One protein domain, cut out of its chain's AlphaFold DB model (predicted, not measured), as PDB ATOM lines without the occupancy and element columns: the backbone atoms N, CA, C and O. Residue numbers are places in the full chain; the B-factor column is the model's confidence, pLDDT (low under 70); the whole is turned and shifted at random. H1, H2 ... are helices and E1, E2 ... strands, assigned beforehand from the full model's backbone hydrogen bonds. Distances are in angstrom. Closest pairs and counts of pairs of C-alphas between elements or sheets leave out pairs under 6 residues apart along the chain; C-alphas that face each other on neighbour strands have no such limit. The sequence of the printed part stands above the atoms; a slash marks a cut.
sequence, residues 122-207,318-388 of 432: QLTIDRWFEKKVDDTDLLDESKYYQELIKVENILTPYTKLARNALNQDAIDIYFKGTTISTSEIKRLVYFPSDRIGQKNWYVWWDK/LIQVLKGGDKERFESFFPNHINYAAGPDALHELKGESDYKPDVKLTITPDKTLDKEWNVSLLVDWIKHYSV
ATOM      1  N   GLN A 122     145.017 153.997 136.884       80.19
ATOM      2  CA  GLN A 122     143.579 154.030 136.651       80.19
ATOM      3  C   GLN A 122     143.168 153.062 135.553       80.19
ATOM      4  O   GLN A 122     143.856 152.924 134.547       80.19
ATOM      5  N   LEU A 123     142.000 152.449 135.720       83.44
ATOM      6  CA  LEU A 123     141.426 151.560 134.723       83.44
ATOM      7  C   LEU A 123     140.224 152.218 134.030       83.44
ATOM      8  O   LEU A 123     139.348 152.788 134.684       83.44
ATOM      9  N   THR A 124     140.149 152.076 132.714       85.44
ATOM     10  CA  THR A 124     138.988 152.482 131.918       85.44
ATOM     11  C   THR A 124     138.567 151.324 131.028       85.44
ATOM     12  O   THR A 124     139.417 150.631 130.471       85.44
ATOM     13  N   ILE A 125     137.262 151.105 130.899       86.56
ATOM     14  CA  ILE A 125     136.696 150.093 130.010       86.56
ATOM     15  C   ILE A 125     135.790 150.787 129.009       86.56
ATOM     16  O   ILE A 125     134.792 151.399 129.393       86.56
ATOM     17  N   ASP A 126     136.119 150.637 127.732       88.81
ATOM     18  CA  ASP A 126     135.356 151.214 126.635       88.81
ATOM     19  C   ASP A 126     134.785 150.136 125.738       88.81
ATOM     20  O   ASP A 126     135.402 149.101 125.505       88.81
ATOM     21  N   ARG A 127     133.649 150.445 125.137       86.69
ATOM     22  CA  ARG A 127     133.069 149.721 124.019       86.69
ATOM     23  C   ARG A 127     133.325 150.483 122.731       86.69
ATOM     24  O   ARG A 127     133.132 151.697 122.668       86.69
ATOM     25  N   TRP A 128     133.677 149.741 121.694       86.75
ATOM     26  CA  TRP A 128     133.814 150.227 120.331       86.75
ATOM     27  C   TRP A 128     133.080 149.310 119.353       86.75
ATOM     28  O   TRP A 128     133.147 148.085 119.474       86.75
ATOM     29  N   PHE A 129     132.425 149.902 118.363       80.44
ATOM     30  CA  PHE A 129     131.833 149.204 117.230       80.44
ATOM     31  C   PHE A 129     132.604 149.570 115.971       80.44
ATOM     32  O   PHE A 129     132.742 150.742 115.629       80.44
ATOM     33  N   GLU A 130     133.101 148.559 115.279       75.88
ATOM     34  CA  GLU A 130     133.585 148.713 113.918       75.88
ATOM     35  C   GLU A 130     132.397 148.972 112.984       75.88
ATOM     36  O   GLU A 130     131.379 148.289 113.090       75.88
ATOM     37  N   LYS A 131     132.525 149.953 112.084       71.25
ATOM     38  CA  LYS A 131     131.532 150.246 111.046       71.25
ATOM     39  C   LYS A 131     131.876 149.461 109.780       71.25
ATOM     40  O   LYS A 131     132.986 149.593 109.266       71.25
ATOM     41  N   LYS A 132     130.929 148.688 109.252       71.69
ATOM     42  CA  LYS A 132     130.995 148.083 107.912       71.69
ATOM     43  C   LYS A 132     130.231 148.912 106.882       71.69
ATOM     44  O   LYS A 132     129.414 149.754 107.229       71.69
ATOM     45  N   VAL A 133     130.509 148.663 105.600       64.81
ATOM     46  CA  VAL A 133     129.890 149.378 104.464       64.81
ATOM     47  C   VAL A 133     128.360 149.262 104.481       64.81
ATOM     48  O   VAL A 133     127.675 150.225 104.154       64.81
ATOM     49  N   ASP A 134     127.841 148.118 104.931       64.56
ATOM     50  CA  ASP A 134     126.403 147.844 105.026       64.56
ATOM     51  C   ASP A 134     125.792 148.222 106.390       64.56
ATOM     52  O   ASP A 134     124.575 148.100 106.571       64.56
ATOM     53  N   ASP A 135     126.596 148.692 107.355       60.69
ATOM     54  CA  ASP A 135     126.055 149.253 108.591       60.69
ATOM     55  C   ASP A 135     125.375 150.577 108.228       60.69
ATOM     56  O   ASP A 135     126.034 151.585 107.972       60.69
ATOM     57  N   THR A 136     124.038 150.562 108.165       53.16
ATOM     58  CA  THR A 136     123.229 151.744 107.841       53.16
ATOM     59  C   THR A 136     123.713 152.960 108.634       53.16
ATOM     60  O   THR A 136     123.867 152.862 109.853       53.16
ATOM     61  N   ASP A 137     123.843 154.118 107.978       51.16
ATOM     62  CA  ASP A 137     124.246 155.410 108.574       51.16
ATOM     63  C   ASP A 137     123.344 155.901 109.736       51.16
ATOM     64  O   ASP A 137     123.543 156.975 110.295       51.16
ATOM     65  N   LEU A 138     122.341 155.111 110.133       41.12
ATOM     66  CA  LEU A 138     121.389 155.376 111.210       41.12
ATOM     67  C   LEU A 138     121.984 155.221 112.622       41.12
ATOM     68  O   LEU A 138     121.349 155.616 113.610       41.12
ATOM     69  N   LEU A 139     123.182 154.647 112.756       52.00
ATOM     70  CA  LEU A 139     123.928 154.708 114.007       52.00
ATOM     71  C   LEU A 139     124.741 156.008 114.026       52.00
ATOM     72  O   LEU A 139     125.761 156.124 113.355       52.00
ATOM     73  N   ASP A 140     124.247 156.982 114.798       55.44
ATOM     74  CA  ASP A 140     124.990 158.187 115.191       55.44
ATOM     75  C   ASP A 140     126.429 157.809 115.583       55.44
ATOM     76  O   ASP A 140     126.629 156.814 116.285       55.44
ATOM     77  N   GLU A 141     127.425 158.586 115.143       58.66
ATOM     78  CA  GLU A 141     128.835 158.329 115.439       58.66
ATOM     79  C   GLU A 141     129.105 158.185 116.942       58.66
ATOM     80  O   GLU A 141     129.950 157.391 117.364       58.66
ATOM     81  N   SER A 142     128.318 158.898 117.754       57.53
ATOM     82  CA  SER A 142     128.330 158.804 119.214       57.53
ATOM     83  C   SER A 142     127.990 157.403 119.744       57.53
ATOM     84  O   SER A 142     128.379 157.055 120.854       57.53
ATOM     85  N   LYS A 143     127.296 156.567 118.962       65.25
ATOM     86  CA  LYS A 143     126.923 155.194 119.331       65.25
ATOM     87  C   LYS A 143     128.033 154.185 119.049       65.25
ATOM     88  O   LYS A 143     127.996 153.111 119.651       65.25
ATOM     89  N   TYR A 144     129.015 154.502 118.195       73.94
ATOM     90  CA  TYR A 144     130.132 153.592 117.905       73.94
ATOM     91  C   TYR A 144     131.162 153.531 119.036       73.94
ATOM     92  O   TYR A 144     131.917 152.567 119.119       73.94
ATOM     93  N   TYR A 145     131.169 154.505 119.943       80.56
ATOM     94  CA  TYR A 145     132.021 154.510 121.126       80.56
ATOM     95  C   TYR A 145     131.182 154.723 122.382       80.56
ATOM     96  O   TYR A 145     130.350 155.618 122.432       80.56
ATOM     97  N   GLN A 146     131.423 153.939 123.429       83.00
ATOM     98  CA  GLN A 146     130.849 154.213 124.744       83.00
ATOM     99  C   GLN A 146     131.858 153.868 125.833       83.00
ATOM    100  O   GLN A 146     132.325 152.737 125.900       83.00
ATOM    101  N   GLU A 147     132.159 154.819 126.713       78.38
ATOM    102  CA  GLU A 147     132.860 154.519 127.962       78.38
ATOM    103  C   GLU A 147     131.880 153.801 128.900       78.38
ATOM    104  O   GLU A 147     130.806 154.323 129.206       78.38
ATOM    105  N   LEU A 148     132.202 152.567 129.283       76.25
ATOM    106  CA  LEU A 148     131.326 151.721 130.095       76.25
ATOM    107  C   LEU A 148     131.635 151.867 131.580       76.25
ATOM    108  O   LEU A 148     130.727 151.917 132.405       76.25
ATOM    109  N   ILE A 149     132.925 151.892 131.920       75.69
ATOM    110  CA  ILE A 149     133.390 152.007 133.297       75.69
ATOM    111  C   ILE A 149     134.631 152.884 133.339       75.69
ATOM    112  O   ILE A 149     135.606 152.630 132.632       75.69
ATOM    113  N   LYS A 150     134.627 153.849 134.258       70.19
ATOM    114  CA  LYS A 150     135.798 154.643 134.612       70.19
ATOM    115  C   LYS A 150     136.037 154.583 136.112       70.19
ATOM    116  O   LYS A 150     135.132 154.774 136.921       70.19
ATOM    117  N   VAL A 151     137.283 154.311 136.478       62.22
ATOM    118  CA  VAL A 151     137.680 154.011 137.855       62.22
ATOM    119  C   VAL A 151     137.759 155.228 138.791       62.22
ATOM    120  O   VAL A 151     137.942 155.059 139.994       62.22
ATOM    121  N   GLU A 152     137.511 156.448 138.310       54.75
ATOM    122  CA  GLU A 152     137.546 157.675 139.134       54.75
ATOM    123  C   GLU A 152     136.688 157.602 140.416       54.75
ATOM    124  O   GLU A 152     136.969 158.298 141.387       54.75
ATOM    125  N   ASN A 153     135.701 156.700 140.467       46.59
ATOM    126  CA  ASN A 153     134.822 156.494 141.622       46.59
ATOM    127  C   ASN A 153     134.976 155.126 142.313       46.59
ATOM    128  O   ASN A 153     134.237 154.822 143.249       46.59
ATOM    129  N   ILE A 154     135.860 154.248 141.828       54.88
ATOM    130  CA  ILE A 154     135.759 152.814 142.114       54.88
ATOM    131  C   ILE A 154     137.134 152.154 142.149       54.88
ATOM    132  O   ILE A 154     137.550 151.586 141.153       54.88
ATOM    133  N   LEU A 155     137.801 152.138 143.308       57.09
ATOM    134  CA  LEU A 155     138.751 151.068 143.651       57.09
ATOM    135  C   LEU A 155     138.631 150.730 145.125       57.09
ATOM    136  O   LEU A 155     138.903 151.544 146.015       57.09
ATOM    137  N   THR A 156     138.159 149.509 145.340       57.31
ATOM    138  CA  THR A 156     137.783 148.940 146.622       57.31
ATOM    139  C   THR A 156     138.899 148.048 147.182       57.31
ATOM    140  O   THR A 156     139.735 147.542 146.432       57.31
ATOM    141  N   PRO A 157     138.883 147.751 148.494       60.03
ATOM    142  CA  PRO A 157     139.704 146.697 149.113       60.03
ATOM    143  C   PRO A 157     139.510 145.288 148.510       60.03
ATOM    144  O   PRO A 157     140.249 144.369 148.858       60.03
ATOM    145  N   TYR A 158     138.537 145.103 147.609       64.38
ATOM    146  CA  TYR A 158     138.139 143.808 147.055       64.38
ATOM    147  C   TYR A 158     138.827 143.442 145.738       64.38
ATOM    148  O   TYR A 158     138.610 142.334 145.247       64.38
ATOM    149  N   THR A 159     139.677 144.313 145.176       78.62
ATOM    150  CA  THR A 159     140.574 143.894 144.091       78.62
ATOM    151  C   THR A 159     141.393 142.699 144.573       78.62
ATOM    152  O   THR A 159     141.904 142.702 145.695       78.62
ATOM    153  N   LYS A 160     141.540 141.650 143.773       84.12
ATOM    154  CA  LYS A 160     142.349 140.494 144.176       84.12
ATOM    155  C   LYS A 160     143.055 139.867 142.991       84.12
ATOM    156  O   LYS A 160     142.570 139.914 141.865       84.12
ATOM    157  N   LEU A 161     144.204 139.271 143.294       87.06
ATOM    158  CA  LEU A 161     144.851 138.348 142.382       87.06
ATOM    159  C   LEU A 161     143.911 137.159 142.179       87.06
ATOM    160  O   LEU A 161     143.380 136.607 143.148       87.06
ATOM    161  N   ALA A 162     143.694 136.799 140.927       86.31
ATOM    162  CA  ALA A 162     142.838 135.703 140.531       86.31
ATOM    163  C   ALA A 162     143.537 134.851 139.470       86.31
ATOM    164  O   ALA A 162     144.557 135.237 138.893       86.31
ATOM    165  N   ARG A 163     142.960 133.682 139.212       85.31
ATOM    166  CA  ARG A 163     143.206 132.903 138.003       85.31
ATOM    167  C   ARG A 163     141.916 132.920 137.195       85.31
ATOM    168  O   ARG A 163     140.844 132.752 137.777       85.31
ATOM    169  N   ASN A 164     142.007 133.177 135.895       82.69
ATOM    170  CA  ASN A 164     140.842 133.063 135.023       82.69
ATOM    171  C   ASN A 164     140.483 131.584 134.770       82.69
ATOM    172  O   ASN A 164     141.177 130.677 135.232       82.69
ATOM    173  N   ALA A 165     139.412 131.334 134.010       76.25
ATOM    174  CA  ALA A 165     138.974 129.978 133.659       76.25
ATOM    175  C   ALA A 165     140.039 129.161 132.895       76.25
ATOM    176  O   ALA A 165     140.019 127.935 132.933       76.25
ATOM    177  N   LEU A 166     141.000 129.837 132.258       78.12
ATOM    178  CA  LEU A 166     142.127 129.246 131.526       78.12
ATOM    179  C   LEU A 166     143.384 129.086 132.385       78.12
ATOM    180  O   LEU A 166     144.472 128.823 131.872       78.12
ATOM    181  N   ASN A 167     143.258 129.275 133.699       82.88
ATOM    182  CA  ASN A 167     144.355 129.196 134.653       82.88
ATOM    183  C   ASN A 167     145.479 130.230 134.414       82.88
ATOM    184  O   ASN A 167     146.618 130.046 134.851       82.88
ATOM    185  N   GLN A 168     145.174 131.346 133.754       87.00
ATOM    186  CA  GLN A 168     146.080 132.479 133.556       87.00
ATOM    187  C   GLN A 168     145.947 133.472 134.713       87.00
ATOM    188  O   GLN A 168     144.862 133.635 135.273       87.00
ATOM    189  N   ASP A 169     147.051 134.127 135.086       89.94
ATOM    190  CA  ASP A 169     147.020 135.186 136.100       89.94
ATOM    191  C   ASP A 169     146.095 136.323 135.646       89.94
ATOM    192  O   ASP A 169     146.208 136.822 134.524       89.94
ATOM    193  N   ALA A 170     145.195 136.741 136.533       91.12
ATOM    194  CA  ALA A 170     144.179 137.745 136.259       91.12
ATOM    195  C   ALA A 170     143.911 138.639 137.480       91.12
ATOM    196  O   ALA A 170     144.330 138.359 138.607       91.12
ATOM    197  N   ILE A 171     143.190 139.728 137.243       89.12
ATOM    198  CA  ILE A 171     142.765 140.696 138.250       89.12
ATOM    199  C   ILE A 171     141.250 140.614 138.366       89.12
ATOM    200  O   ILE A 171     140.535 140.954 137.427       89.12
ATOM    201  N   ASP A 172     140.757 140.218 139.532       86.19
ATOM    202  CA  ASP A 172     139.343 140.369 139.856       86.19
ATOM    203  C   ASP A 172     139.113 141.782 140.395       86.19
ATOM    204  O   ASP A 172     139.715 142.173 141.401       86.19
ATOM    205  N   ILE A 173     138.226 142.534 139.744       79.56
ATOM    206  CA  ILE A 173     137.797 143.865 140.177       79.56
ATOM    207  C   ILE A 173     136.291 143.849 140.409       79.56
ATOM    208  O   ILE A 173     135.521 143.388 139.567       79.56
ATOM    209  N   TYR A 174     135.885 144.368 141.567       75.88
ATOM    210  CA  TYR A 174     134.488 144.508 141.953       75.88
ATOM    211  C   TYR A 174     134.097 145.981 141.905       75.88
ATOM    212  O   TYR A 174     134.600 146.793 142.693       75.88
ATOM    213  N   PHE A 175     133.195 146.311 140.986       68.44
ATOM    214  CA  PHE A 175     132.654 147.649 140.826       68.44
ATOM    215  C   PHE A 175     131.360 147.787 141.621       68.44
ATOM    216  O   PHE A 175     130.318 147.284 141.210       68.44
ATOM    217  N   LYS A 176     131.451 148.457 142.774       61.91
ATOM    218  CA  LYS A 176     130.314 148.725 143.659       61.91
ATOM    219  C   LYS A 176     129.587 149.996 143.225       61.91
ATOM    220  O   LYS A 176     130.214 151.036 143.055       61.91
ATOM    221  N   GLY A 177     128.267 149.922 143.105       58.19
ATOM    222  CA  GLY A 177     127.393 151.009 142.655       58.19
ATOM    223  C   GLY A 177     127.435 151.281 141.149       58.19
ATOM    224  O   GLY A 177     126.871 152.277 140.707       58.19
ATOM    225  N   THR A 178     128.100 150.436 140.359       66.25
ATOM    226  CA  THR A 178     128.188 150.588 138.899       66.25
ATOM    227  C   THR A 178     127.332 149.549 138.215       66.25
ATOM    228  O   THR A 178     127.478 148.357 138.475       66.25
ATOM    229  N   THR A 179     126.484 150.006 137.301       65.50
ATOM    230  CA  THR A 179     125.601 149.142 136.526       65.50
ATOM    231  C   THR A 179     126.071 149.118 135.080       65.50
ATOM    232  O   THR A 179     126.084 150.150 134.413       65.50
ATOM    233  N   ILE A 180     126.428 147.935 134.579       69.06
ATOM    234  CA  ILE A 180     126.503 147.676 133.138       69.06
ATOM    235  C   ILE A 180     125.201 146.975 132.769       69.06
ATOM    236  O   ILE A 180     124.888 145.931 133.343       69.06
ATOM    237  N   SER A 181     124.418 147.541 131.854       70.88
ATOM    238  CA  SER A 181     123.127 146.944 131.514       70.88
ATOM    239  C   SER A 181     123.302 145.586 130.824       70.88
ATOM    240  O   SER A 181     124.279 145.320 130.119       70.88
ATOM    241  N   THR A 182     122.313 144.711 130.974       70.38
ATOM    242  CA  THR A 182     122.319 143.388 130.335       70.38
ATOM    243  C   THR A 182     122.409 143.495 128.807       70.38
ATOM    244  O   THR A 182     123.026 142.651 128.155       70.38
ATOM    245  N   SER A 183     121.833 144.547 128.214       70.75
ATOM    246  CA  SER A 183     121.928 144.802 126.774       70.75
ATOM    247  C   SER A 183     123.349 145.159 126.333       70.75
ATOM    248  O   SER A 183     123.755 144.744 125.248       70.75
ATOM    249  N   GLU A 184     124.125 145.850 127.172       73.50
ATOM    250  CA  GLU A 184     125.540 146.126 126.921       73.50
ATOM    251  C   GLU A 184     126.369 144.841 126.887       73.50
ATOM    252  O   GLU A 184     127.122 144.614 125.939       73.50
ATOM    253  N   ILE A 185     126.169 143.946 127.855       72.88
ATOM    254  CA  ILE A 185     126.893 142.669 127.917       72.88
ATOM    255  C   ILE A 185     126.495 141.759 126.740       72.88
ATOM    256  O   ILE A 185     127.364 141.198 126.071       72.88
ATOM    257  N   LYS A 186     125.195 141.668 126.406       69.62
ATOM    258  CA  LYS A 186     124.707 140.895 125.243       69.62
ATOM    259  C   LYS A 186     125.357 141.335 123.931       69.62
ATOM    260  O   LYS A 186     125.579 140.512 123.048       69.62
ATOM    261  N   ARG A 187     125.677 142.624 123.784       69.81
ATOM    262  CA  ARG A 187     126.327 143.141 122.573       69.81
ATOM    263  C   ARG A 187     127.754 142.618 122.399       69.81
ATOM    264  O   ARG A 187     128.179 142.529 121.255       69.81
ATOM    265  N   LEU A 188     128.460 142.250 123.469       72.12
ATOM    266  CA  LEU A 188     129.801 141.656 123.387       72.12
ATOM    267  C   LEU A 188     129.764 140.176 122.963       72.12
ATOM    268  O   LEU A 188     130.670 139.702 122.294       72.12
ATOM    269  N   VAL A 189     128.689 139.455 123.288       68.56
ATOM    270  CA  VAL A 189     128.486 138.043 122.898       68.56
ATOM    271  C   VAL A 189     128.246 137.873 121.388       68.56
ATOM    272  O   VAL A 189     128.328 136.776 120.845       68.56
ATOM    273  N   TYR A 190     127.946 138.963 120.687       66.81
ATOM    274  CA  TYR A 190     127.595 138.945 119.276       66.81
ATOM    275  C   TYR A 190     128.776 138.533 118.376       66.81
ATOM    276  O   TYR A 190     129.830 139.172 118.408       66.81
ATOM    277  N   PHE A 191     128.570 137.522 117.524       67.06
ATOM    278  CA  PHE A 191     129.539 137.108 116.504       67.06
ATOM    279  C   PHE A 191     129.537 138.075 115.311       67.06
ATOM    280  O   PHE A 191     128.469 138.328 114.750       67.06
ATOM    281  N   PRO A 192     130.701 138.604 114.886       67.25
ATOM    282  CA  PRO A 192     130.776 139.436 113.688       67.25
ATOM    283  C   PRO A 192     130.319 138.645 112.453       67.25
ATOM    284  O   PRO A 192     130.548 137.440 112.359       67.25
ATOM    285  N   SER A 193     129.693 139.323 111.491       67.50
ATOM    286  CA  SER A 193     129.272 138.735 110.209       67.50
ATOM    287  C   SER A 193     129.656 139.655 109.059       67.50
ATOM    288  O   SER A 193     130.066 140.788 109.295       67.50
ATOM    289  N   ASP A 194     129.513 139.226 107.806       65.81
ATOM    290  CA  ASP A 194     129.853 140.074 106.651       65.81
ATOM    291  C   ASP A 194     129.067 141.392 106.626       65.81
ATOM    292  O   ASP A 194     129.604 142.412 106.207       65.81
ATOM    293  N   ARG A 195     127.845 141.388 107.171       63.50
ATOM    294  CA  ARG A 195     126.946 142.550 107.210       63.50
ATOM    295  C   ARG A 195     127.080 143.416 108.458       63.50
ATOM    296  O   ARG A 195     126.636 144.551 108.427       63.50
ATOM    297  N   ILE A 196     127.610 142.876 109.558       65.81
ATOM    298  CA  ILE A 196     127.626 143.553 110.863       65.81
ATOM    299  C   ILE A 196     129.055 143.597 111.395       65.81
ATOM    300  O   ILE A 196     129.718 142.560 111.511       65.81
ATOM    301  N   GLY A 197     129.524 144.802 111.725       71.50
ATOM    302  CA  GLY A 197     130.874 145.040 112.228       71.50
ATOM    303  C   GLY A 197     131.214 144.355 113.553       71.50
ATOM    304  O   GLY A 197     130.345 143.909 114.314       71.50
ATOM    305  N   GLN A 198     132.516 144.257 113.832       78.19
ATOM    306  CA  GLN A 198     133.011 143.699 115.082       78.19
ATOM    307  C   GLN A 198     132.743 144.638 116.266       78.19
ATOM    308  O   GLN A 198     132.881 145.858 116.183       78.19
ATOM    309  N   LYS A 199     132.383 144.054 117.412       83.62
ATOM    310  CA  LYS A 199     132.138 144.773 118.668       83.62
ATOM    311  C   LYS A 199     133.249 144.437 119.639       83.62
ATOM    312  O   LYS A 199     133.377 143.283 120.023       83.62
ATOM    313  N   ASN A 200     134.037 145.426 120.027       87.56
ATOM    314  CA  ASN A 200     135.223 145.221 120.846       87.56
ATOM    315  C   ASN A 200     135.086 145.981 122.161       87.56
ATOM    316  O   ASN A 200     134.628 147.126 122.176       87.56
ATOM    317  N   TRP A 201     135.488 145.357 123.264       89.81
ATOM    318  CA  TRP A 201     135.721 146.068 124.517       89.81
ATOM    319  C   TRP A 201     137.217 146.213 124.756       89.81
ATOM    320  O   TRP A 201     137.983 145.263 124.591       89.81
ATOM    321  N   TYR A 202     137.613 147.410 125.160       93.19
ATOM    322  CA  TYR A 202     138.986 147.795 125.427       93.19
ATOM    323  C   TYR A 202     139.163 148.044 126.912       93.19
ATOM    324  O   TYR A 202     138.437 148.849 127.490       93.19
ATOM    325  N   VAL A 203     140.139 147.375 127.514       92.69
ATOM    326  CA  VAL A 203     140.514 147.575 128.911       92.69
ATOM    327  C   VAL A 203     141.827 148.342 128.951       92.69
ATOM    328  O   VAL A 203     142.898 147.786 128.695       92.69
ATOM    329  N   TRP A 204     141.736 149.627 129.267       92.31
ATOM    330  CA  TRP A 204     142.857 150.553 129.317       92.31
ATOM    331  C   TRP A 204     143.342 150.795 130.745       92.31
ATOM    332  O   TRP A 204     142.565 150.866 131.695       92.31
ATOM    333  N   TRP A 205     144.645 151.007 130.852       90.44
ATOM    334  CA  TRP A 205     145.398 151.484 131.995       90.44
ATOM    335  C   TRP A 205     145.908 152.893 131.699       90.44
ATOM    336  O   TRP A 205     146.576 153.125 130.687       90.44
ATOM    337  N   ASP A 206     145.600 153.847 132.572       85.50
ATOM    338  CA  ASP A 206     146.009 155.246 132.444       85.50
ATOM    339  C   ASP A 206     145.636 155.860 131.082       85.50
ATOM    340  O   ASP A 206     146.413 156.608 130.484       85.50
ATOM    341  N   LYS A 207     144.433 155.542 130.582       85.94
ATOM    342  CA  LYS A 207     143.938 155.970 129.260       85.94
ATOM    343  C   LYS A 207     144.061 157.479 129.043       85.94
ATOM    344  O   LYS A 207     144.527 157.939 128.005       85.94
ATOM    345  N   LEU A 318     147.387 149.442 127.152       94.50
ATOM    346  CA  LEU A 318     146.317 148.510 126.785       94.50
ATOM    347  C   LEU A 318     146.512 147.167 127.498       94.50
ATOM    348  O   LEU A 318     147.482 146.456 127.239       94.50
ATOM    349  N   ILE A 319     145.601 146.826 128.412       93.50
ATOM    350  CA  ILE A 319     145.686 145.585 129.191       93.50
ATOM    351  C   ILE A 319     145.088 144.425 128.406       93.50
ATOM    352  O   ILE A 319     145.694 143.365 128.315       93.50
ATOM    353  N   GLN A 320     143.879 144.603 127.880       92.38
ATOM    354  CA  GLN A 320     143.120 143.520 127.268       92.38
ATOM    355  C   GLN A 320     142.168 144.073 126.210       92.38
ATOM    356  O   GLN A 320     141.575 145.137 126.391       92.38
ATOM    357  N   VAL A 321     141.990 143.314 125.129       92.44
ATOM    358  CA  VAL A 321     140.924 143.533 124.145       92.44
ATOM    359  C   VAL A 321     140.041 142.295 124.105       92.44
ATOM    360  O   VAL A 321     140.526 141.175 123.901       92.44
ATOM    361  N   LEU A 322     138.746 142.502 124.309       89.25
ATOM    362  CA  LEU A 322     137.719 141.474 124.187       89.25
ATOM    363  C   LEU A 322     137.030 141.663 122.849       89.25
ATOM    364  O   LEU A 322     136.386 142.687 122.617       89.25
ATOM    365  N   LYS A 323     137.192 140.679 121.973       86.94
ATOM    366  CA  LYS A 323     136.578 140.688 120.653       86.94
ATOM    367  C   LYS A 323     135.200 140.051 120.714       86.94
ATOM    368  O   LYS A 323     135.017 139.021 121.358       86.94
ATOM    369  N   GLY A 324     134.240 140.653 120.024       80.25
ATOM    370  CA  GLY A 324     132.900 140.094 119.900       80.25
ATOM    371  C   GLY A 324     132.940 138.703 119.273       80.25
ATOM    372  O   GLY A 324     133.698 138.476 118.326       80.25
ATOM    373  N   GLY A 325     132.165 137.772 119.828       74.50
ATOM    374  CA  GLY A 325     132.156 136.363 119.420       74.50
ATOM    375  C   GLY A 325     133.320 135.523 119.968       74.50
ATOM    376  O   GLY A 325     133.331 134.308 119.786       74.50
ATOM    377  N   ASP A 326     134.287 136.117 120.676       80.69
ATOM    378  CA  ASP A 326     135.329 135.355 121.368       80.69
ATOM    379  C   ASP A 326     134.773 134.782 122.678       80.69
ATOM    380  O   ASP A 326     134.831 135.409 123.741       80.69
ATOM    381  N   LYS A 327     134.183 133.587 122.573       77.06
ATOM    382  CA  LYS A 327     133.563 132.882 123.698       77.06
ATOM    383  C   LYS A 327     134.536 132.729 124.865       77.06
ATOM    384  O   LYS A 327     134.200 133.082 125.987       77.06
ATOM    385  N   GLU A 328     135.736 132.225 124.610       78.56
ATOM    386  CA  GLU A 328     136.703 131.895 125.657       78.56
ATOM    387  C   GLU A 328     137.144 133.150 126.429       78.56
ATOM    388  O   GLU A 328     137.131 133.169 127.665       78.56
ATOM    389  N   ARG A 329     137.442 134.248 125.715       81.12
ATOM    390  CA  ARG A 329     137.767 135.533 126.353       81.12
ATOM    391  C   ARG A 329     136.570 136.142 127.079       81.12
ATOM    392  O   ARG A 329     136.759 136.726 128.147       81.12
ATOM    393  N   PHE A 330     135.357 136.012 126.541       79.88
ATOM    394  CA  PHE A 330     134.140 136.488 127.200       79.88
ATOM    395  C   PHE A 330     133.888 135.751 128.520       79.88
ATOM    396  O   PHE A 330     133.710 136.389 129.558       79.88
ATOM    397  N   GLU A 331     133.932 134.417 128.496       76.75
ATOM    398  CA  GLU A 331     133.733 133.577 129.678       76.75
ATOM    399  C   GLU A 331     134.817 133.838 130.736       76.75
ATOM    400  O   GLU A 331     134.526 133.927 131.929       76.75
ATOM    401  N   SER A 332     136.061 134.065 130.296       79.19
ATOM    402  CA  SER A 332     137.162 134.487 131.164       79.19
ATOM    403  C   SER A 332     136.932 135.855 131.813       79.19
ATOM    404  O   SER A 332     137.459 136.085 132.902       79.19
ATOM    405  N   PHE A 333     136.233 136.777 131.151       84.00
ATOM    406  CA  PHE A 333     136.036 138.148 131.626       84.00
ATOM    407  C   PHE A 333     134.804 138.294 132.533       84.00
ATOM    408  O   PHE A 333     134.839 139.062 133.499       84.00
ATOM    409  N   PHE A 334     133.752 137.505 132.274       79.00
ATOM    410  CA  PHE A 334     132.508 137.423 133.052       79.00
ATOM    411  C   PHE A 334     132.273 136.008 133.628       79.00
ATOM    412  O   PHE A 334     131.296 135.342 133.268       79.00
ATOM    413  N   PRO A 335     133.101 135.536 134.579       65.94
ATOM    414  CA  PRO A 335     133.105 134.130 135.007       65.94
ATOM    415  C   PRO A 335     131.816 133.651 135.700       65.94
ATOM    416  O   PRO A 335     131.604 132.451 135.833       65.94
ATOM    417  N   ASN A 336     130.947 134.561 136.152       60.47
ATOM    418  CA  ASN A 336     129.738 134.228 136.915       60.47
ATOM    419  C   ASN A 336     128.434 134.238 136.081       60.47
ATOM    420  O   ASN A 336     127.359 134.090 136.664       60.47
ATOM    421  N   HIS A 337     128.483 134.456 134.756       56.97
ATOM    422  CA  HIS A 337     127.283 134.828 133.975       56.97
ATOM    423  C   HIS A 337     126.993 133.981 132.731       56.97
ATOM    424  O   HIS A 337     126.348 134.467 131.805       56.97
ATOM    425  N   ILE A 338     127.405 132.714 132.702       51.88
ATOM    426  CA  ILE A 338     127.212 131.854 131.527       51.88
ATOM    427  C   ILE A 338     126.194 130.762 131.851       51.88
ATOM    428  O   ILE A 338     126.466 129.873 132.653       51.88
ATOM    429  N   ASN A 339     125.035 130.806 131.193       47.34
ATOM    430  CA  ASN A 339     124.208 129.623 130.978       47.34
ATOM    431  C   ASN A 339     124.220 129.299 129.480       47.34
ATOM    432  O   ASN A 339     124.032 130.180 128.638       47.34
ATOM    433  N   TYR A 340     124.448 128.031 129.144       45.59
ATOM    434  CA  TYR A 340     124.418 127.550 127.767       45.59
ATOM    435  C   TYR A 340     122.962 127.368 127.325       45.59
ATOM    436  O   TYR A 340     122.258 126.517 127.865       45.59
ATOM    437  N   ALA A 341     122.504 128.164 126.356       40.94
ATOM    438  CA  ALA A 341     121.265 127.857 125.650       40.94
ATOM    439  C   ALA A 341     121.495 126.612 124.773       40.94
ATOM    440  O   ALA A 341     122.543 126.476 124.143       40.94
ATOM    441  N   ALA A 342     120.537 125.685 124.747       29.61
ATOM    442  CA  ALA A 342     120.575 124.537 123.848       29.61
ATOM    443  C   ALA A 342     119.889 124.914 122.525       29.61
ATOM    444  O   ALA A 342     118.684 125.151 122.504       29.61
ATOM    445  N   GLY A 343     120.648 124.985 121.428       35.66
ATOM    446  CA  GLY A 343     120.116 125.244 120.088       35.66
ATOM    447  C   GLY A 343     121.167 125.800 119.114       35.66
ATOM    448  O   GLY A 343     122.216 126.264 119.559       35.66
ATOM    449  N   PRO A 344     120.909 125.754 117.794       32.31
ATOM    450  CA  PRO A 344     121.857 126.195 116.764       32.31
ATOM    451  C   PRO A 344     122.125 127.714 116.753       32.31
ATOM    452  O   PRO A 344     123.133 128.126 116.193       32.31
ATOM    453  N   ASP A 345     121.305 128.515 117.447       36.56
ATOM    454  CA  ASP A 345     121.474 129.966 117.637       36.56
ATOM    455  C   ASP A 345     121.704 130.338 119.115       36.56
ATOM    456  O   ASP A 345     121.141 131.310 119.621       36.56
ATOM    457  N   ALA A 346     122.489 129.543 119.850       38.31
ATOM    458  CA  ALA A 346     122.763 129.752 121.275       38.31
ATOM    459  C   ALA A 346     123.594 131.027 121.560       38.31
ATOM    460  O   ALA A 346     124.749 130.969 121.977       38.31
ATOM    461  N   LEU A 347     122.990 132.201 121.374       45.94
ATOM    462  CA  LEU A 347     123.395 133.450 122.011       45.94
ATOM    463  C   LEU A 347     123.227 133.270 123.527       45.94
ATOM    464  O   LEU A 347     122.153 132.896 123.995       45.94
ATOM    465  N   HIS A 348     124.291 133.502 124.298       48.22
ATOM    466  CA  HIS A 348     124.284 133.312 125.750       48.22
ATOM    467  C   HIS A 348     123.132 134.089 126.421       48.22
ATOM    468  O   HIS A 348     123.052 135.317 126.326       48.22
ATOM    469  N   GLU A 349     122.250 133.384 127.135       42.97
ATOM    470  CA  GLU A 349     121.231 134.019 127.970       42.97
ATOM    471  C   GLU A 349     121.848 134.437 129.310       42.97
ATOM    472  O   GLU A 349     122.153 133.616 130.176       42.97
ATOM    473  N   LEU A 350     122.026 135.747 129.493       47.59
ATOM    474  CA  LEU A 350     122.357 136.337 130.790       47.59
ATOM    475  C   LEU A 350     121.114 136.290 131.692       47.59
ATOM    476  O   LEU A 350     120.072 136.838 131.329       47.59
ATOM    477  N   LYS A 351     121.210 135.686 132.883       40.34
ATOM    478  CA  LYS A 351     120.149 135.777 133.903       40.34
ATOM    479  C   LYS A 351     120.103 137.189 134.499       40.34
ATOM    480  O   LYS A 351     121.062 137.597 135.151       40.34
ATOM    481  N   GLY A 352     118.976 137.889 134.359       42.38
ATOM    482  CA  GLY A 352     118.696 139.131 135.089       42.38
ATOM    483  C   GLY A 352     117.545 139.945 134.493       42.38
ATOM    484  O   GLY A 352     117.344 139.932 133.281       42.38
ATOM    485  N   GLU A 353     116.807 140.650 135.357       45.31
ATOM    486  CA  GLU A 353     115.924 141.765 134.978       45.31
ATOM    487  C   GLU A 353     116.729 142.897 134.298       45.31
ATOM    488  O   GLU A 353     117.943 142.789 134.108       45.31
ATOM    489  N   SER A 354     116.044 143.966 133.881       50.09
ATOM    490  CA  SER A 354     116.550 145.050 133.018       50.09
ATOM    491  C   SER A 354     117.889 145.671 133.437       50.09
ATOM    492  O   SER A 354     118.602 146.167 132.563       50.09
ATOM    493  N   ASP A 355     118.270 145.567 134.712       47.56
ATOM    494  CA  ASP A 355     119.500 146.122 135.270       47.56
ATOM    495  C   ASP A 355     120.294 145.083 136.074       47.56
ATOM    496  O   ASP A 355     119.761 144.323 136.887       47.56
ATOM    497  N   TYR A 356     121.609 145.054 135.850       50.94
ATOM    498  CA  TYR A 356     122.522 144.195 136.592       50.94
ATOM    499  C   TYR A 356     122.677 144.711 138.039       50.94
ATOM    500  O   TYR A 356     122.757 145.919 138.269       50.94
ATOM    501  N   LYS A 357     122.704 143.801 139.027       51.91
ATOM    502  CA  LYS A 357     122.831 144.133 140.462       51.91
ATOM    503  C   LYS A 357     124.034 145.062 140.719       51.91
ATOM    504  O   LYS A 357     125.040 144.922 140.036       51.91
ATOM    505  N   PRO A 358     123.991 145.932 141.745       48.62
ATOM    506  CA  PRO A 358     124.943 147.034 141.946       48.62
ATOM    507  C   PRO A 358     126.418 146.643 142.184       48.62
ATOM    508  O   PRO A 358     127.218 147.530 142.450       48.62
ATOM    509  N   ASP A 359     126.803 145.370 142.083       62.12
ATOM    510  CA  ASP A 359     128.176 144.889 142.256       62.12
ATOM    511  C   ASP A 359     128.614 144.061 141.028       62.12
ATOM    512  O   ASP A 359     128.420 142.841 140.971       62.12
ATOM    513  N   VAL A 360     129.204 144.711 140.018       69.62
ATOM    514  CA  VAL A 360     129.744 144.038 138.818       69.62
ATOM    515  C   VAL A 360     131.136 143.493 139.123       69.62
ATOM    516  O   VAL A 360     132.042 144.252 139.465       69.62
ATOM    517  N   LYS A 361     131.335 142.178 138.973       78.88
ATOM    518  CA  LYS A 361     132.668 141.560 139.002       78.88
ATOM    519  C   LYS A 361     133.184 141.420 137.572       78.88
ATOM    520  O   LYS A 361     132.554 140.728 136.778       78.88
ATOM    521  N   LEU A 362     134.355 141.988 137.290       82.38
ATOM    522  CA  LEU A 362     135.105 141.747 136.054       82.38
ATOM    523  C   LEU A 362     136.425 141.046 136.366       82.38
ATOM    524  O   LEU A 362     137.070 141.358 137.370       82.38
ATOM    525  N   THR A 363     136.832 140.130 135.491       87.94
ATOM    526  CA  THR A 363     138.115 139.426 135.585       87.94
ATOM    527  C   THR A 363     139.001 139.837 134.413       87.94
ATOM    528  O   THR A 363     138.835 139.388 133.283       87.94
ATOM    529  N   ILE A 364     139.957 140.721 134.684       89.00
ATOM    530  CA  ILE A 364     140.842 141.306 133.676       89.00
ATOM    531  C   ILE A 364     142.078 140.433 133.541       89.00
ATOM    532  O   ILE A 364     142.812 140.232 134.509       89.00
ATOM    533  N   THR A 365     142.327 139.938 132.336       91.44
ATOM    534  CA  THR A 365     143.493 139.099 132.040       91.44
ATOM    535  C   THR A 365     144.415 139.867 131.101       91.44
ATOM    536  O   THR A 365     144.027 140.088 129.952       91.44
ATOM    537  N   PRO A 366     145.607 140.306 131.551       90.88
ATOM    538  CA  PRO A 366     146.522 141.028 130.679       90.88
ATOM    539  C   PRO A 366     146.931 140.199 129.462       90.88
ATOM    540  O   PRO A 366     147.431 139.079 129.589       90.88
ATOM    541  N   ASP A 367     146.740 140.767 128.279       89.25
ATOM    542  CA  ASP A 367     147.121 140.157 127.016       89.25
ATOM    543  C   ASP A 367     148.623 140.372 126.786       89.25
ATOM    544  O   ASP A 367     149.079 141.421 126.324       89.25
ATOM    545  N   LYS A 368     149.418 139.351 127.121       86.88
ATOM    546  CA  LYS A 368     150.883 139.384 126.979       86.88
ATOM    547  C   LYS A 368     151.361 139.464 125.529       86.88
ATOM    548  O   LYS A 368     152.555 139.660 125.303       86.88
ATOM    549  N   THR A 369     150.470 139.296 124.548       85.31
ATOM    550  CA  THR A 369     150.806 139.553 123.142       85.31
ATOM    551  C   THR A 369     150.886 141.051 122.848       85.31
ATOM    552  O   THR A 369     151.694 141.448 122.013       85.31
ATOM    553  N   LEU A 370     150.123 141.877 123.576       83.81
ATOM    554  CA  LEU A 370     150.160 143.338 123.485       83.81
ATOM    555  C   LEU A 370     151.331 143.915 124.280       83.81
ATOM    556  O   LEU A 370     152.022 144.818 123.811       83.81
ATOM    557  N   ASP A 371     151.572 143.375 125.474       88.94
ATOM    558  CA  ASP A 371     152.709 143.760 126.301       88.94
ATOM    559  C   ASP A 371     153.155 142.615 127.221       88.94
ATOM    560  O   ASP A 371     152.468 142.222 128.168       88.94
ATOM    561  N   LYS A 372     154.352 142.088 126.952       89.50
ATOM    562  CA  LYS A 372     154.952 140.988 127.717       89.50
ATOM    563  C   LYS A 372     155.343 141.393 129.141       89.50
ATOM    564  O   LYS A 372     155.534 140.508 129.973       89.50
ATOM    565  N   GLU A 373     155.477 142.691 129.417       89.25
ATOM    566  CA  GLU A 373     155.885 143.220 130.724       89.25
ATOM    567  C   GLU A 373     154.727 143.289 131.722       89.25
ATOM    568  O   GLU A 373     154.959 143.518 132.912       89.25
ATOM    569  N   TRP A 374     153.488 143.035 131.284       90.56
ATOM    570  CA  TRP A 374     152.354 143.001 132.196       90.56
ATOM    571  C   TRP A 374     152.552 141.977 133.318       90.56
ATOM    572  O   TRP A 374     152.644 140.763 133.102       90.56
ATOM    573  N   ASN A 375     152.553 142.491 134.548       90.50
ATOM    574  CA  ASN A 375     152.667 141.718 135.772       90.50
ATOM    575  C   ASN A 375     151.408 141.914 136.621       90.50
ATOM    576  O   ASN A 375     151.156 142.992 137.154       90.50
ATOM    577  N   VAL A 376     150.623 140.848 136.763       90.88
ATOM    578  CA  VAL A 376     149.317 140.887 137.432       90.88
ATOM    579  C   VAL A 376     149.446 141.232 138.913       90.88
ATOM    580  O   VAL A 376     148.669 142.037 139.419       90.88
ATOM    581  N   SER A 377     150.435 140.676 139.614       89.69
ATOM    582  CA  SER A 377     150.655 140.984 141.030       89.69
ATOM    583  C   SER A 377     151.008 142.458 141.235       89.69
ATOM    584  O   SER A 377     150.498 143.084 142.163       89.69
ATOM    585  N   LEU A 378     151.828 143.018 140.342       87.88
ATOM    586  CA  LEU A 378     152.193 144.432 140.361       87.88
ATOM    587  C   LEU A 378     150.994 145.332 140.041       87.88
ATOM    588  O   LEU A 378     150.760 146.303 140.750       87.88
ATOM    589  N   LEU A 379     150.190 144.976 139.037       87.81
ATOM    590  CA  LEU A 379     148.957 145.690 138.708       87.81
ATOM    591  C   LEU A 379     147.977 145.696 139.888       87.81
ATOM    592  O   LEU A 379     147.445 146.744 140.235       87.81
ATOM    593  N   VAL A 380     147.764 144.552 140.548       87.25
ATOM    594  CA  VAL A 380     146.915 144.461 141.751       87.25
ATOM    595  C   VAL A 380     147.429 145.388 142.853       87.25
ATOM    596  O   VAL A 380     146.637 146.083 143.486       87.25
ATOM    597  N   ASP A 381     148.741 145.407 143.084       85.50
ATOM    598  CA  ASP A 381     149.377 146.281 144.068       85.50
ATOM    599  C   ASP A 381     149.216 147.771 143.705       85.50
ATOM    600  O   ASP A 381     148.823 148.567 144.557       85.50
ATOM    601  N   TRP A 382     149.410 148.138 142.434       85.06
ATOM    602  CA  TRP A 382     149.173 149.488 141.913       85.06
ATOM    603  C   TRP A 382     147.731 149.948 142.081       85.06
ATOM    604  O   TRP A 382     147.489 151.036 142.600       85.06
ATOM    605  N   ILE A 383     146.773 149.099 141.719       81.25
ATOM    606  CA  ILE A 383     145.346 149.371 141.885       81.25
ATOM    607  C   ILE A 383     145.011 149.611 143.365       81.25
ATOM    608  O   ILE A 383     144.347 150.589 143.707       81.25
ATOM    609  N   LYS A 384     145.477 148.732 144.260       80.31
ATOM    610  CA  LYS A 384     145.128 148.787 145.688       80.31
ATOM    611  C   LYS A 384     145.743 149.969 146.419       80.31
ATOM    612  O   LYS A 384     145.069 150.593 147.238       80.31
ATOM    613  N   HIS A 385     147.020 150.228 146.167       80.44
ATOM    614  CA  HIS A 385     147.831 151.079 147.036       80.44
ATOM    615  C   HIS A 385     148.246 152.396 146.382       80.44
ATOM    616  O   HIS A 385     148.618 153.319 147.099       80.44
ATOM    617  N   TYR A 386     148.173 152.507 145.053       80.44
ATOM    618  CA  TYR A 386     148.809 153.602 144.311       80.44
ATOM    619  C   TYR A 386     147.914 154.244 143.245       80.44
ATOM    620  O   TYR A 386     148.394 155.040 142.439       80.44
ATOM    621  N   SER A 387     146.620 153.920 143.225       78.50
ATOM    622  CA  SER A 387     145.675 154.536 142.298       78.50
ATOM    623  C   SER A 387     145.205 155.905 142.769       78.50
ATOM    624  O   SER A 387     144.757 156.064 143.911       78.50
ATOM    625  N   VAL A 388     145.286 156.882 141.867       72.00
ATOM    626  CA  VAL A 388     144.853 158.262 142.094       72.00
ATOM    627  C   VAL A 388     143.402 158.400 141.651       72.00
ATOM    628  O   VAL A 388     143.072 158.163 140.489       72.00
TER     629      VAL A 388
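What this domain is: This is residues 122 to 207 and 318 to 388 of the 432 residues of an uncharacterized protein of Mycoplasma ovis str. Michigan (UniProt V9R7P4). Two antiparallel sheets make the body, a twisted one of four strands and a smaller one of three, which come together where the end of E7 nears E5 and E6. H4 covers E3 and E4 of the smaller sheet, the short H3 bridges E6 and E7, H1 and H2 sit at the larger sheet, and a long loop of residues 334 to 358 runs from H3 to E7. The printed part has 157 residues, with four named helices and seven named strands in the order E1 H1 E2 E3 E4 H2 E5 E6 H3 E7 H4; the sheets run E2 E1 E5 E6 and E3 E4 E7. The class is mixed, helices and strands, though under half of the residues are in named elements. The whole is compact, with a radius of gyration of the C-alphas of 16.0 A and spans of 46 by 34 by 31 A.

How they stand to each other: E1, residues 123 to 129, is an inner strand of the larger sheet. H1, residues 141 to 144, only grazes this sheet; the closest C-alphas of H1 and E1, those of Tyr 144 and Phe 129, are 4.8 A apart. E2, residues 145 to 150, is an edge strand, antiparallel to E1 at 161 degrees, with N 146 and O 127 at 2.9 A. E3, residues 160 to 163, and E4, residues 169 to 176, form a hairpin in the smaller sheet, at 132 degrees, with N 162 and O 170 at 2.9 A. H2, residues 182 to 188, only grazes the larger sheet. E5, residues 199 to 205, is antiparallel to E1 at 159 degrees, with N 126 and O 202 at 2.9 A. Its closest C-alpha to H2 is Lys 199, 6.1 A from that of Leu 188. E6, residues 318 to 323, is the other edge strand, antiparallel to E5 at 167 degrees, with N 203 and O 320 at 2.9 A. The larger sheet is twisted, with C-alphas up to 4.1 A off its best plane. H3, residues 327 to 333, only grazes that sheet; Arg 329 and Leu 322 have the closest C-alphas of H3 and E6, 6.3 A apart. E7, residues 359 to 364, is antiparallel to E4 at 159 degrees, with N 173 and O 362 at 2.9 A. The closest C-alphas of E6 and E7, those of Gln 320 and Ile 364, are 7.2 A apart. H3 stands up from the smaller sheet at 77 degrees to the local plane; its C-alpha of Phe 333 is 4.7 A from that of Thr 363, the closest pair of H3 and E7. H4, residues 376 to 386, is on the smaller sheet at a height over the sheet of 9.7 A. It lies over E3 and E4 and runs along the strands, at 14 degrees to E3 on the local plane. Its closest C-alpha to E4 is Val 376, 6.1 A from that of Ala 170. Every O i to N i+4 pair is within hydrogen-bond range in H3 and H4, 2 of 3 are in H2, and H1 is too short for such a pair.

Where its parts are: E1 begins at C-alpha 123, (141.426, 151.560, 134.723), and is 20.1 A long from first to last C-alpha. E2 measures 14.0 A, E4 22.8 A, E5 20.0 A, E6 13.9 A and E7 15.7 A. H1 and E3 have four residues each; H2 and H3 have seven each. E7 ends at C-alpha 364, (140.842, 141.306, 133.676). H4, 14.5 A long, ends at C-alpha 386, (148.809, 153.602, 144.311).

The domain as a whole: The two C-alphas farthest apart, those of Pro 344 and Tyr 386, are 47.3 A apart. Residues 208 to 317 are not printed, and C-alphas 207 and 318 are 8.2 A apart across the cut. The links E1 to H1, H3 to E7 and E7 to H4 are long. The mean pLDDT of the printed part is 72.3; 61 residues are under 70, among them residues 133 to 143 and 335 to 360.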